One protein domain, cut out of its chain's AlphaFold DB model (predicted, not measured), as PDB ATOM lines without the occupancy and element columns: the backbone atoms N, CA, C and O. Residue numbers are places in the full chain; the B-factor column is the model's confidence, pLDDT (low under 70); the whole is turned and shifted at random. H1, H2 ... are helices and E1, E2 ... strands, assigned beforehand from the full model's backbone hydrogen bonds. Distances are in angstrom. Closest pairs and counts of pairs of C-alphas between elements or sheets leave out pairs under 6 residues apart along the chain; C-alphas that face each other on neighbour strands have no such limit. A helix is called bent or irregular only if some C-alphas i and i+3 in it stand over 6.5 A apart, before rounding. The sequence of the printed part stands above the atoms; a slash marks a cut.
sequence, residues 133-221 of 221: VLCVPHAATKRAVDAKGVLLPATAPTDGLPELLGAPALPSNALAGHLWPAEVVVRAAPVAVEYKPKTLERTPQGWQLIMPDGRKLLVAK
ATOM      1  N   VAL A 133      26.984  47.874   3.291       98.00
ATOM      2  CA  VAL A 133      27.119  49.241   3.838       98.00
ATOM      3  C   VAL A 133      28.538  49.789   3.772       98.00
ATOM      4  O   VAL A 133      28.736  50.990   3.910       98.00
ATOM      5  N   LEU A 134      29.524  48.913   3.607       98.06
ATOM      6  CA  LEU A 134      30.938  49.247   3.630       98.06
ATOM      7  C   LEU A 134      31.660  48.295   2.683       98.06
ATOM      8  O   LEU A 134      31.401  47.089   2.697       98.06
ATOM      9  N   CYS A 135      32.567  48.832   1.876       97.38
ATOM     10  CA  CYS A 135      33.491  48.039   1.086       97.38
ATOM     11  C   CYS A 135      34.894  48.085   1.697       97.38
ATOM     12  O   CYS A 135      35.354  49.105   2.214       97.38
ATOM     13  N   VAL A 136      35.567  46.941   1.648       96.62
ATOM     14  CA  VAL A 136      36.926  46.753   2.141       96.62
ATOM     15  C   VAL A 136      37.794  46.303   0.965       96.62
ATOM     16  O   VAL A 136      37.479  45.278   0.346       96.62
ATOM     17  N   PRO A 137      38.863  47.040   0.624       93.75
ATOM     18  CA  PRO A 137      39.821  46.613  -0.387       93.75
ATOM     19  C   PRO A 137      40.478  45.289   0.006       93.75
ATOM     20  O   PRO A 137      40.947  45.115   1.129       93.75
ATOM     21  N   HIS A 138      40.517  44.343  -0.927       89.19
ATOM     22  CA  HIS A 138      41.153  43.050  -0.739       89.19
ATOM     23  C   HIS A 138      41.831  42.585  -2.032       89.19
ATOM     24  O   HIS A 138      41.176  42.175  -2.996       89.19
ATOM     25  N   ALA A 139      43.166  42.628  -2.025       85.00
ATOM     26  CA  ALA A 139      43.993  42.402  -3.207       85.00
ATOM     27  C   ALA A 139      43.546  43.311  -4.371       85.00
ATOM     28  O   ALA A 139      43.514  44.527  -4.208       85.00
ATOM     29  N   ALA A 140      43.180  42.737  -5.520       85.50
ATOM     30  CA  ALA A 140      42.691  43.471  -6.689       85.50
ATOM     31  C   ALA A 140      41.162  43.689  -6.698       85.50
ATOM     32  O   ALA A 140      40.622  44.218  -7.665       85.50
ATOM     33  N   THR A 141      40.449  43.260  -5.652       91.44
ATOM     34  CA  THR A 141      38.979  43.294  -5.585       91.44
ATOM     35  C   THR A 141      38.492  44.044  -4.348       91.44
ATOM     36  O   THR A 141      39.257  44.319  -3.426       91.44
ATOM     37  N   LYS A 142      37.201  44.377  -4.304       94.56
ATOM     38  CA  LYS A 142      36.543  44.916  -3.111       94.56
ATOM     39  C   LYS A 142      35.604  43.863  -2.542       94.56
ATOM     40  O   LYS A 142      34.969  43.122  -3.289       94.56
ATOM     41  N   ARG A 143      35.507  43.787  -1.217       96.12
ATOM     42  CA  ARG A 143      34.546  42.920  -0.522       96.12
ATOM     43  C   ARG A 143      33.578  43.770   0.280       96.12
ATOM     44  O   ARG A 143      33.999  44.701   0.961       96.12
ATOM     45  N   ALA A 144      32.293  43.452   0.194       97.00
ATOM     46  CA  ALA A 144      31.259  44.153   0.941       97.00
ATOM     47  C   ALA A 144      31.023  43.508   2.311       97.00
ATOM     48  O   ALA A 144      31.082  42.282   2.460       97.00
ATOM     49  N   VAL A 145      30.699  44.342   3.296       97.75
ATOM     50  CA  VAL A 145      30.186  43.914   4.598       97.75
ATOM     51  C   VAL A 145      28.855  44.588   4.907       97.75
ATOM     52  O   VAL A 145      28.551  45.667   4.386       97.75
ATOM     53  N   ASP A 146      28.051  43.943   5.748       98.12
ATOM     54  CA  ASP A 146      26.809  44.520   6.263       98.12
ATOM     55  C   ASP A 146      27.037  45.441   7.477       98.12
ATOM     56  O   ASP A 146      28.159  45.615   7.952       98.12
ATOM     57  N   ALA A 147      25.954  46.021   8.006       97.50
ATOM     58  CA  ALA A 147      25.972  46.915   9.171       97.50
ATOM     59  C   ALA A 147      26.572  46.307  10.451       97.50
ATOM     60  O   ALA A 147      26.953  47.047  11.355       97.50
ATOM     61  N   LYS A 148      26.653  44.976  10.543       97.44
ATOM     62  CA  LYS A 148      27.250  44.251  11.671       97.44
ATOM     63  C   LYS A 148      28.687  43.813  11.379       97.44
ATOM     64  O   LYS A 148      29.279  43.129  12.207       97.44
ATOM     65  N   GLY A 149      29.242  44.167  10.220       96.75
ATOM     66  CA  GLY A 149      30.557  43.713   9.785       96.75
ATOM     67  C   GLY A 149      30.576  42.261   9.307       96.75
ATOM     68  O   GLY A 149      31.639  41.646   9.306       96.75
ATOM     69  N   VAL A 150      29.429  41.688   8.931       97.56
ATOM     70  CA  VAL A 150      29.373  40.347   8.335       97.56
ATOM     71  C   VAL A 150      29.804  40.418   6.877       97.56
ATOM     72  O   VAL A 150      29.290  41.233   6.113       97.56
ATOM     73  N   LEU A 151      30.734  39.544   6.494       97.31
ATOM     74  CA  LEU A 151      31.239  39.412   5.133       97.31
ATOM     75  C   LEU A 151      30.145  38.907   4.191       97.31
ATOM     76  O   LEU A 151      29.604  37.817   4.382       97.31
ATOM     77  N   LEU A 152      29.862  39.664   3.134       96.56
ATOM     78  CA  LEU A 152      28.920  39.257   2.095       96.56
ATOM     79  C   LEU A 152      29.606  38.413   1.001       96.56
ATOM     80  O   LEU A 152      30.847  38.398   0.893       96.56
ATOM     81  N   PRO A 153      28.822  37.682   0.184       94.12
ATOM     82  CA  PRO A 153      29.335  36.990  -0.998       94.12
ATOM     83  C   PRO A 153      30.135  37.909  -1.920       94.12
ATOM     84  O   PRO A 153      29.930  39.119  -1.945       94.12
ATOM     85  N   ALA A 154      31.040  37.325  -2.707       91.81
ATOM     86  CA  ALA A 154      31.845  38.075  -3.672       91.81
ATOM     87  C   ALA A 154      31.000  38.754  -4.768       91.81
ATOM     88  O   ALA A 154      31.454  39.719  -5.369       91.81
ATOM     89  N   THR A 155      29.773  38.277  -4.993       91.00
ATOM     90  CA  THR A 155      28.799  38.854  -5.928       91.00
ATOM     91  C   THR A 155      28.098  40.103  -5.390       91.00
ATOM     92  O   THR A 155      27.369  40.754  -6.134       91.00
ATOM     93  N   ALA A 156      28.284  40.454  -4.112       94.38
ATOM     94  CA  ALA A 156      27.653  41.632  -3.534       94.38
ATOM     95  C   ALA A 156      28.186  42.927  -4.174       94.38
ATOM     96  O   ALA A 156      29.403  43.099  -4.267       94.38
ATOM     97  N   PRO A 157      27.301  43.860  -4.573       94.12
ATOM     98  CA  PRO A 157      27.716  45.095  -5.215       94.12
ATOM     99  C   PRO A 157      28.514  45.959  -4.239       94.12
ATOM    100  O   PRO A 157      28.115  46.150  -3.089       94.12
ATOM    101  N   THR A 158      29.639  46.495  -4.711       95.81
ATOM    102  CA  THR A 158      30.509  47.393  -3.934       95.81
ATOM    103  C   THR A 158      30.459  48.844  -4.400       95.81
ATOM    104  O   THR A 158      31.039  49.715  -3.752       95.81
ATOM    105  N   ASP A 159      29.792  49.112  -5.520       94.19
ATOM    106  CA  ASP A 159      29.758  50.435  -6.133       94.19
ATOM    107  C   ASP A 159      28.968  51.426  -5.278       94.19
ATOM    108  O   ASP A 159      27.884  51.131  -4.776       94.19
ATOM    109  N   GLY A 160      29.541  52.615  -5.089       94.56
ATOM    110  CA  GLY A 160      28.948  53.672  -4.270       94.56
ATOM    111  C   GLY A 160      29.002  53.432  -2.757       94.56
ATOM    112  O   GLY A 160      28.541  54.291  -2.006       94.56
ATOM    113  N   LEU A 161      29.571  52.316  -2.288       97.31
ATOM    114  CA  LEU A 161      29.761  52.087  -0.858       97.31
ATOM    115  C   LEU A 161      30.946  52.899  -0.311       97.31
ATOM    116  O   LEU A 161      31.958  53.047  -1.004       97.31
ATOM    117  N   PRO A 162      30.869  53.350   0.954       97.88
ATOM    118  CA  PRO A 162      32.022  53.845   1.696       97.88
ATOM    119  C   PRO A 162      33.187  52.853   1.646       97.88
ATOM    120  O   PRO A 162      32.975  51.646   1.774       97.88
ATOM    121  N   GLU A 163      34.413  53.348   1.491       97.81
ATOM    122  CA  GLU A 163      35.623  52.516   1.448       97.81
ATOM    123  C   GLU A 163      36.436  52.628   2.742       97.81
ATOM    124  O   GLU A 163      36.809  53.731   3.153       97.81
ATOM    125  N   LEU A 164      36.717  51.488   3.384       97.50
ATOM    126  CA  LEU A 164      37.601  51.427   4.548       97.50
ATOM    127  C   LEU A 164      39.064  51.330   4.107       97.50
ATOM    128  O   LEU A 164      39.500  50.301   3.590       97.50
ATOM    129  N   LEU A 165      39.832  52.382   4.371       95.44
ATOM    130  CA  LEU A 165      41.260  52.445   4.074       95.44
ATOM    131  C   LEU A 165      42.085  51.797   5.194       95.44
ATOM    132  O   LEU A 165      41.724  51.861   6.371       95.44
ATOM    133  N   GLY A 166      43.201  51.164   4.821       91.12
ATOM    134  CA  GLY A 166      44.129  50.541   5.774       91.12
ATOM    135  C   GLY A 166      43.581  49.297   6.484       91.12
ATOM    136  O   GLY A 166      44.113  48.892   7.517       91.12
ATOM    137  N   ALA A 167      42.510  48.688   5.968       91.31
ATOM    138  CA  ALA A 167      41.970  47.460   6.533       91.31
ATOM    139  C   ALA A 167      42.957  46.286   6.374       91.31
ATOM    140  O   ALA A 167      43.567  46.137   5.312       91.31
ATOM    141  N   PRO A 168      43.086  45.404   7.383       89.81
ATOM    142  CA  PRO A 168      43.832  44.162   7.240       89.81
ATOM    143  C   PRO A 168      43.271  43.299   6.109       89.81
ATOM    144  O   PRO A 168      42.053  43.212   5.926       89.81
ATOM    145  N   ALA A 169      44.164  42.618   5.388       87.88
ATOM    146  CA  ALA A 169      43.774  41.694   4.335       87.88
ATOM    147  C   ALA A 169      42.844  40.600   4.880       87.88
ATOM    148  O   ALA A 169      43.053  40.072   5.975       87.88
ATOM    149  N   LEU A 170      41.821  40.251   4.097       91.88
ATOM    150  CA  LEU A 170      40.929  39.149   4.420       91.88
ATOM    151  C   LEU A 170      41.723  37.825   4.424       91.88
ATOM    152  O   LEU A 170      42.386  37.521   3.428       91.88
ATOM    153  N   PRO A 171      41.671  37.032   5.507       89.06
ATOM    154  CA  PRO A 171      42.275  35.704   5.534       89.06
ATOM    155  C   PRO A 171      41.679  34.781   4.463       89.06
ATOM    156  O   PRO A 171      40.482  34.841   4.182       89.06
ATOM    157  N   SER A 172      42.485  33.872   3.909       87.06
ATOM    158  CA  SER A 172      42.046  32.926   2.867       87.06
ATOM    159  C   SER A 172      40.956  31.952   3.331       87.06
ATOM    160  O   SER A 172      40.209  31.430   2.510       87.06
ATOM    161  N   ASN A 173      40.844  31.719   4.640       88.94
ATOM    162  CA  ASN A 173      39.827  30.872   5.259       88.94
ATOM    163  C   ASN A 173      38.565  31.640   5.696       88.94
ATOM    164  O   ASN A 173      37.699  31.055   6.344       88.94
ATOM    165  N   ALA A 174      38.455  32.937   5.400       90.88
ATOM    166  CA  ALA A 174      37.284  33.711   5.784       90.88
ATOM    167  C   ALA A 174      36.057  33.307   4.953       90.88
ATOM    168  O   ALA A 174      36.074  33.331   3.721       90.88
ATOM    169  N   LEU A 175      34.970  32.971   5.645       93.31
ATOM    170  CA  LEU A 175      33.729  32.507   5.036       93.31
ATOM    171  C   LEU A 175      32.711  33.646   4.947       93.31
ATOM    172  O   LEU A 175      32.524  34.408   5.896       93.31
ATOM    173  N   ALA A 176      32.009  33.741   3.817       94.44
ATOM    174  CA  ALA A 176      30.859  34.633   3.710       94.44
ATOM    175  C   ALA A 176      29.782  34.236   4.741       94.44
ATOM    176  O   ALA A 176      29.677  33.078   5.146       94.44
ATOM    177  N   GLY A 177      29.008  35.212   5.210       95.25
ATOM    178  CA  GLY A 177      28.012  35.030   6.269       95.25
ATOM    179  C   GLY A 177      28.590  35.069   7.688       95.25
ATOM    180  O   GLY A 177      27.819  35.133   8.644       95.25
ATOM    181  N   HIS A 178      29.918  35.108   7.841       95.81
ATOM    182  CA  HIS A 178      30.592  35.272   9.131       95.81
ATOM    183  C   HIS A 178      31.085  36.708   9.332       95.81
ATOM    184  O   HIS A 178      31.261  37.467   8.376       95.81
ATOM    185  N   LEU A 179      31.308  37.086  10.592       96.19
ATOM    186  CA  LEU A 179      31.934  38.364  10.924       96.19
ATOM    187  C   LEU A 179      33.314  38.468  10.278       96.19
ATOM    188  O   LEU A 179      34.077  37.498  10.245       96.19
ATOM    189  N   TRP A 180      33.644  39.666   9.802       95.19
ATOM    190  CA  TRP A 180      34.987  39.955   9.334       95.19
ATOM    191  C   TRP A 180      35.990  39.743  10.487       95.19
ATOM    192  O   TRP A 180      35.775  40.296  11.568       95.19
ATOM    193  N   PRO A 181      37.089  38.984  10.296       94.06
ATOM    194  CA  PRO A 181      37.987  38.618  11.400       94.06
ATOM    195  C   PRO A 181      38.645  39.811  12.106       94.06
ATOM    196  O   PRO A 181      38.880  39.789  13.312       94.06
ATOM    197  N   ALA A 182      38.956  40.865  11.352       94.69
ATOM    198  CA  ALA A 182      39.534  42.090  11.883       94.69
ATOM    199  C   ALA A 182      38.466  42.995  12.525       94.69
ATOM    200  O   ALA A 182      37.602  43.544  11.838       94.69
ATOM    201  N   GLU A 183      38.596  43.235  13.833       94.69
ATOM    202  CA  GLU A 183      37.677  44.061  14.632       94.69
ATOM    203  C   GLU A 183      37.498  45.484  14.072       94.69
ATOM    204  O   GLU A 183      36.420  46.071  14.177       94.69
ATOM    205  N   VAL A 184      38.535  46.033  13.429       96.19
ATOM    206  CA  VAL A 184      38.470  47.350  12.780       96.19
ATOM    207  C   VAL A 184      37.354  47.415  11.734       96.19
ATOM    208  O   VAL A 184      36.640  48.408  11.682       96.19
ATOM    209  N   VAL A 185      37.127  46.349  10.961       96.62
ATOM    210  CA  VAL A 185      36.066  46.309   9.944       96.62
ATOM    211  C   VAL A 185      34.690  46.248  10.600       96.62
ATOM    212  O   VAL A 185      33.780  46.979  10.213       96.62
ATOM    213  N   VAL A 186      34.557  45.429  11.645       97.00
ATOM    214  CA  VAL A 186      33.309  45.286  12.408       97.00
ATOM    215  C   VAL A 186      32.902  46.611  13.054       97.00
ATOM    216  O   VAL A 186      31.732  46.982  13.010       97.00
ATOM    217  N   ARG A 187      33.862  47.367  13.599       96.62
ATOM    218  CA  ARG A 187      33.613  48.694  14.183       96.62
ATOM    219  C   ARG A 187      33.408  49.793  13.138       96.62
ATOM    220  O   ARG A 187      32.719  50.764  13.431       96.62
ATOM    221  N   ALA A 188      33.986  49.659  11.946       97.31
ATOM    222  CA  ALA A 188      33.822  50.616  10.853       97.31
ATOM    223  C   ALA A 188      32.415  50.569  10.234       97.31
ATOM    224  O   ALA A 188      31.880  51.605   9.848       97.31
ATOM    225  N   ALA A 189      31.801  49.384  10.157       97.56
ATOM    226  CA  ALA A 189      30.488  49.189   9.543       97.56
ATOM    227  C   ALA A 189      29.372  50.104  10.102       97.56
ATOM    228  O   ALA A 189      28.735  50.792   9.303       97.56
ATOM    229  N   PRO A 190      29.131  50.201  11.426       97.44
ATOM    230  CA  PRO A 190      28.107  51.105  11.955       97.44
ATOM    231  C   PRO A 190      28.441  52.586  11.719       97.44
ATOM    232  O   PRO A 190      27.539  53.378  11.461       97.44
ATOM    233  N   VAL A 191      29.725  52.964  11.731       97.25
ATOM    234  CA  VAL A 191      30.161  54.337  11.411       97.25
ATOM    235  C   VAL A 191      29.838  54.677   9.954       97.25
ATOM    236  O   VAL A 191      29.357  55.770   9.659       97.25
ATOM    237  N   ALA A 192      30.045  53.728   9.040       97.75
ATOM    238  CA  ALA A 192      29.689  53.888   7.634       97.75
ATOM    239  C   ALA A 192      28.173  54.063   7.432       97.75
ATOM    240  O   ALA A 192      27.760  54.881   6.612       97.75
ATOM    241  N   VAL A 193      27.346  53.346   8.205       97.56
ATOM    242  CA  VAL A 193      25.877  53.479   8.168       97.56
ATOM    243  C   VAL A 193      25.422  54.859   8.638       97.56
ATOM    244  O   VAL A 193      24.585  55.473   7.976       97.56
ATOM    245  N   GLU A 194      25.974  55.331   9.755       97.44
ATOM    246  CA  GLU A 194      25.571  56.584  10.396       97.44
ATOM    247  C   GLU A 194      25.968  57.806   9.556       97.44
ATOM    248  O   GLU A 194      25.137  58.650   9.230       97.44
ATOM    249  N   TYR A 195      27.240  57.880   9.153       97.12
ATOM    250  CA  TYR A 195      27.797  59.083   8.530       97.12
ATOM    251  C   TYR A 195      27.797  59.047   6.999       97.12
ATOM    252  O   TYR A 195      27.959  60.092   6.372       97.12
ATOM    253  N   LYS A 196      27.638  57.864   6.385       96.81
ATOM    254  CA  LYS A 196      27.698  57.646   4.924       96.81
ATOM    255  C   LYS A 196      28.888  58.358   4.248       96.81
ATOM    256  O   LYS A 196      28.694  59.111   3.289       96.81
ATOM    257  N   PRO A 197      30.123  58.172   4.750       97.88
ATOM    258  CA  PRO A 197      31.285  58.838   4.185       97.88
ATOM    259  C   PRO A 197      31.648  58.235   2.824       97.88
ATOM    260  O   PRO A 197      31.276  57.111   2.505       97.88
ATOM    261  N   LYS A 198      32.439  58.949   2.026       97.50
ATOM    262  CA  LYS A 198      33.055  58.378   0.823       97.50
ATOM    263  C   LYS A 198      34.157  57.386   1.199       97.50
ATOM    264  O   LYS A 198      34.225  56.292   0.649       97.50
ATOM    265  N   THR A 199      35.007  57.759   2.153       97.69
ATOM    266  CA  THR A 199      36.053  56.885   2.697       97.69
ATOM    267  C   THR A 199      36.163  57.060   4.204       97.69
ATOM    268  O   THR A 199      35.856  58.126   4.741       97.69
ATOM    269  N   LEU A 200      36.635  56.029   4.894       97.38
ATOM    270  CA  LEU A 200      36.919  56.078   6.321       97.38
ATOM    271  C   LEU A 200      38.223  55.358   6.640       97.38
ATOM    272  O   LEU A 200      38.561  54.358   6.016       97.38
ATOM    273  N   GLU A 201      38.951  55.875   7.620       97.00
ATOM    274  CA  GLU A 201      40.242  55.353   8.057       97.00
ATOM    275  C   GLU A 201      40.309  55.346   9.587       97.00
ATOM    276  O   GLU A 201      39.798  56.247  10.265       97.00
ATOM    277  N   ARG A 202      40.940  54.312  10.148       96.12
ATOM    278  CA  ARG A 202      41.159  54.209  11.591       96.12
ATOM    279  C   ARG A 202      42.409  54.997  11.983       96.12
ATOM    280  O   ARG A 202      43.506  54.658  11.562       96.12
ATOM    281  N   THR A 203      42.257  55.987  12.862       95.12
ATOM    282  CA  THR A 203      43.373  56.773  13.419       95.12
ATOM    283  C   THR A 203      43.538  56.512  14.922       95.12
ATOM    284  O   THR A 203      42.629  55.965  15.556       95.12
ATOM    285  N   PRO A 204      44.658  56.916  15.555       94.00
ATOM    286  CA  PRO A 204      44.807  56.819  17.009       94.00
ATOM    287  C   PRO A 204      43.713  57.572  17.786       94.00
ATOM    288  O   PRO A 204      43.289  57.116  18.846       94.00
ATOM    289  N   GLN A 205      43.218  58.687  17.238       92.44
ATOM    290  CA  GLN A 205      42.226  59.563  17.876       92.44
ATOM    291  C   GLN A 205      40.772  59.113  17.658       92.44
ATOM    292  O   GLN A 205      39.884  59.556  18.381       92.44
ATOM    293  N   GLY A 206      40.503  58.236  16.686       95.31
ATOM    294  CA  GLY A 206      39.130  57.882  16.332       95.31
ATOM    295  C   GLY A 206      38.992  57.367  14.903       95.31
ATOM    296  O   GLY A 206      39.835  56.611  14.412       95.31
ATOM    297  N   TRP A 207      37.909  57.764  14.251       97.12
ATOM    298  CA  TRP A 207      37.666  57.536  12.835       97.12
ATOM    299  C   TRP A 207      37.837  58.841  12.079       97.12
ATOM    300  O   TRP A 207      37.189  59.834  12.402       97.12
ATOM    301  N   GLN A 208      38.698  58.838  11.068       97.56
ATOM    302  CA  GLN A 208      38.779  59.937  10.120       97.56
ATOM    303  C   GLN A 208      37.914  59.592   8.913       97.56
ATOM    304  O   GLN A 208      38.145  58.594   8.234       97.56
ATOM    305  N   LEU A 209      36.910  60.419   8.661       97.94
ATOM    306  CA  LEU A 209      35.945  60.253   7.588       97.94
ATOM    307  C   LEU A 209      36.204  61.311   6.519       97.94
ATOM    308  O   LEU A 209      36.422  62.479   6.846       97.94
ATOM    309  N   ILE A 210      36.155  60.921   5.250       97.75
ATOM    310  CA  ILE A 210      36.099  61.851   4.121       97.75
ATOM    311  C   ILE A 210      34.692  61.765   3.554       97.75
ATOM    312  O   ILE A 210      34.274  60.721   3.054       97.75
ATOM    313  N   MET A 211      33.948  62.856   3.658       97.81
ATOM    314  CA  MET A 211      32.571  62.949   3.193       97.81
ATOM    315  C   MET A 211      32.507  63.016   1.656       97.81
ATOM    316  O   MET A 211      33.511  63.337   1.011       97.81
ATOM    317  N   PRO A 212      31.344  62.744   1.033       96.25
ATOM    318  CA  PRO A 212      31.181  62.860  -0.421       96.25
ATOM    319  C   PRO A 212      31.541  64.241  -0.993       96.25
ATOM    320  O   PRO A 212      31.992  64.327  -2.132       96.25
ATOM    321  N   ASP A 213      31.401  65.301  -0.194       96.25
ATOM    322  CA  ASP A 213      31.769  66.683  -0.532       96.25
ATOM    323  C   ASP A 213      33.261  67.016  -0.301       96.25
ATOM    324  O   ASP A 213      33.685  68.152  -0.503       96.25
ATOM    325  N   GLY A 214      34.066  66.040   0.128       95.75
ATOM    326  CA  GLY A 214      35.494  66.197   0.405       95.75
ATOM    327  C   GLY A 214      35.831  66.715   1.806       95.75
ATOM    328  O   GLY A 214      37.015  66.778   2.150       95.75
ATOM    329  N   ARG A 215      34.842  67.051   2.649       96.75
ATOM    330  CA  ARG A 215      35.104  67.470   4.034       96.75
ATOM    331  C   ARG A 215      35.660  66.317   4.860       96.75
ATOM    332  O   ARG A 215      35.203  65.179   4.758       96.75
ATOM    333  N   LYS A 216      36.629  66.634   5.720       96.69
ATOM    334  CA  LYS A 216      37.182  65.698   6.701       96.69
ATOM    335  C   LYS A 216      36.444  65.852   8.026       96.69
ATOM    336  O   LYS A 216      36.349  66.964   8.541       96.69
ATOM    337  N   LEU A 217      35.960  64.746   8.579       96.44
ATOM    338  CA  LEU A 217      35.327  64.690   9.894       96.44
ATOM    339  C   LEU A 217      36.091  63.700  10.773       96.44
ATOM    340  O   LEU A 217      36.362  62.578  10.350       96.44
ATOM    341  N   LEU A 218      36.436  64.112  11.990       96.00
ATOM    342  CA  LEU A 218      37.024  63.229  12.991       96.00
ATOM    343  C   LEU A 218      35.935  62.833  13.988       96.00
ATOM    344  O   LEU A 218      35.377  63.688  14.671       96.00
ATOM    345  N   VAL A 219      35.647  61.540  14.073       94.81
ATOM    346  CA  VAL A 219      34.709  60.977  15.046       94.81
ATOM    347  C   VAL A 219      35.529  60.325  16.148       94.81
ATOM    348  O   VAL A 219      36.244  59.351  15.900       94.81
ATOM    349  N   ALA A 220      35.470  60.894  17.352       86.69
ATOM    350  CA  ALA A 220      36.139  60.337  18.523       86.69
ATOM    351  C   ALA A 220      35.583  58.944  18.873       86.69
ATOM    352  O   ALA A 220      34.473  58.586  18.474       86.69
ATOM    353  N   LYS A 221      36.403  58.150  19.566       70.19
ATOM    354  CA  LYS A 221      36.102  56.762  19.941       70.19
ATOM    355  C   LYS A 221      34.936  56.646  20.921       70.19
ATOM    356  O   LYS A 221      34.882  57.474  21.854       70.19
TER     357      LYS A 221
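AT A GLANCE: This is residues 133 to 221 of the 221 residues of an uncharacterized protein of Gemmata obscuriglobus (UniProt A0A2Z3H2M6). A small twisted sheet of four strands, E3 to E6, has the one helix H1 slanting over one face, and beyond its E3 edge lies a two-strand hairpin of E1 and E2, with E1 near E3 and the helix. Two long stretches with no named element, residues 147 to 162 and 166 to 182, loop round the hairpin's end of the domain, so that the longest axis runs from E6 across the sheet to these loops. The printed part has 89 residues, with one named helix and six named strands in the order E1, E2, E3, H1, E4, E5, E6; under half of the residues, 43, are in named elements, and the class is mixed, helices and strands. The larger sheet has the order E3, E4, E5, E6 and is mixed, while E1 and E2 are antiparallel. The whole is compact, with a radius of gyration of the C-alphas of 12.2 A and spans of 35 by 25 by 22 A.

HOW THE PARTS SIT: E1, residues 133 to 138, and E2, residues 141 to 146, are antiparallel neighbours and form a hairpin; N 136 and O 143 are 2.8 A apart and N 143 and O 136 are 2.9 A apart, both within hydrogen-bond range. E3, residues 163 to 165, has 10 pairs of C-alphas within 8 A of E1, the closest being those of Cys 135 and Glu 163 at 5.0 A. E2 and E3 are apart. H1, residues 183 to 195, has 7 pairs of C-alphas within 8 A with E1, the closest being those of Leu 134 and Ala 189 at 5.9 A. In H1, 7 of 9 O i to N i+4 pairs are within hydrogen-bond range. E4, residues 199 to 203, is the parallel neighbour of E3, with N 165 and O 200 at 2.9 A. E3, H1 and E4 form a strand-helix-strand unit, two parallel neighbour strands with a helix between them, and its crossover is left-handed. E5, residues 206 to 210, and E6, residues 216 to 220, follow E4 in a meander, each strand the antiparallel neighbour of the one before. In the hairpin of E4 and E5, N 201 and O 208 are 2.9 A apart; in the hairpin of E5 and E6, N 207 and O 219 are 2.8 A apart. E3 and E6 are the edge strands. H1 is on this sheet at a height over the sheet of 8.6 A, over E4 and E5, and the two make two layers, a helix on one face of a sheet. H1 runs slantwise to the strands, at 52 degrees to E4 on the local plane. The closest C-alphas of H1 and E4 are those of Val 184 and Arg 202, 7.5 A apart.

IN THESE COORDINATES: E1 begins at C-alpha 133, (27.119, 49.241, 3.838), and is 16.0 A long from first to last C-alpha; E2 is 17.0 A long. E3 is 6.2 A long. H1 is 19.0 A long, from C-alpha 183 at (37.677, 44.061, 14.632) to C-alpha 195; it is neither bent nor irregular, but only just: C-alphas 187 and 190 are 6.4 A apart. E4 is 13.0 A long, E5 13.2 A, and E6 13.0 A, ending at C-alpha 220, (36.139, 60.337, 18.523).

THE WHOLE: The two C-alphas farthest apart are those of Asn 173 and Asp 213, at 37.2 A. The printed part has no cut, and residue 221 is the chain's last. The links E2 to E3 and E3 to H1 are long, with 16 and 17 residues. The mean pLDDT of the printed part is 94.8, and no printed residue is under 70.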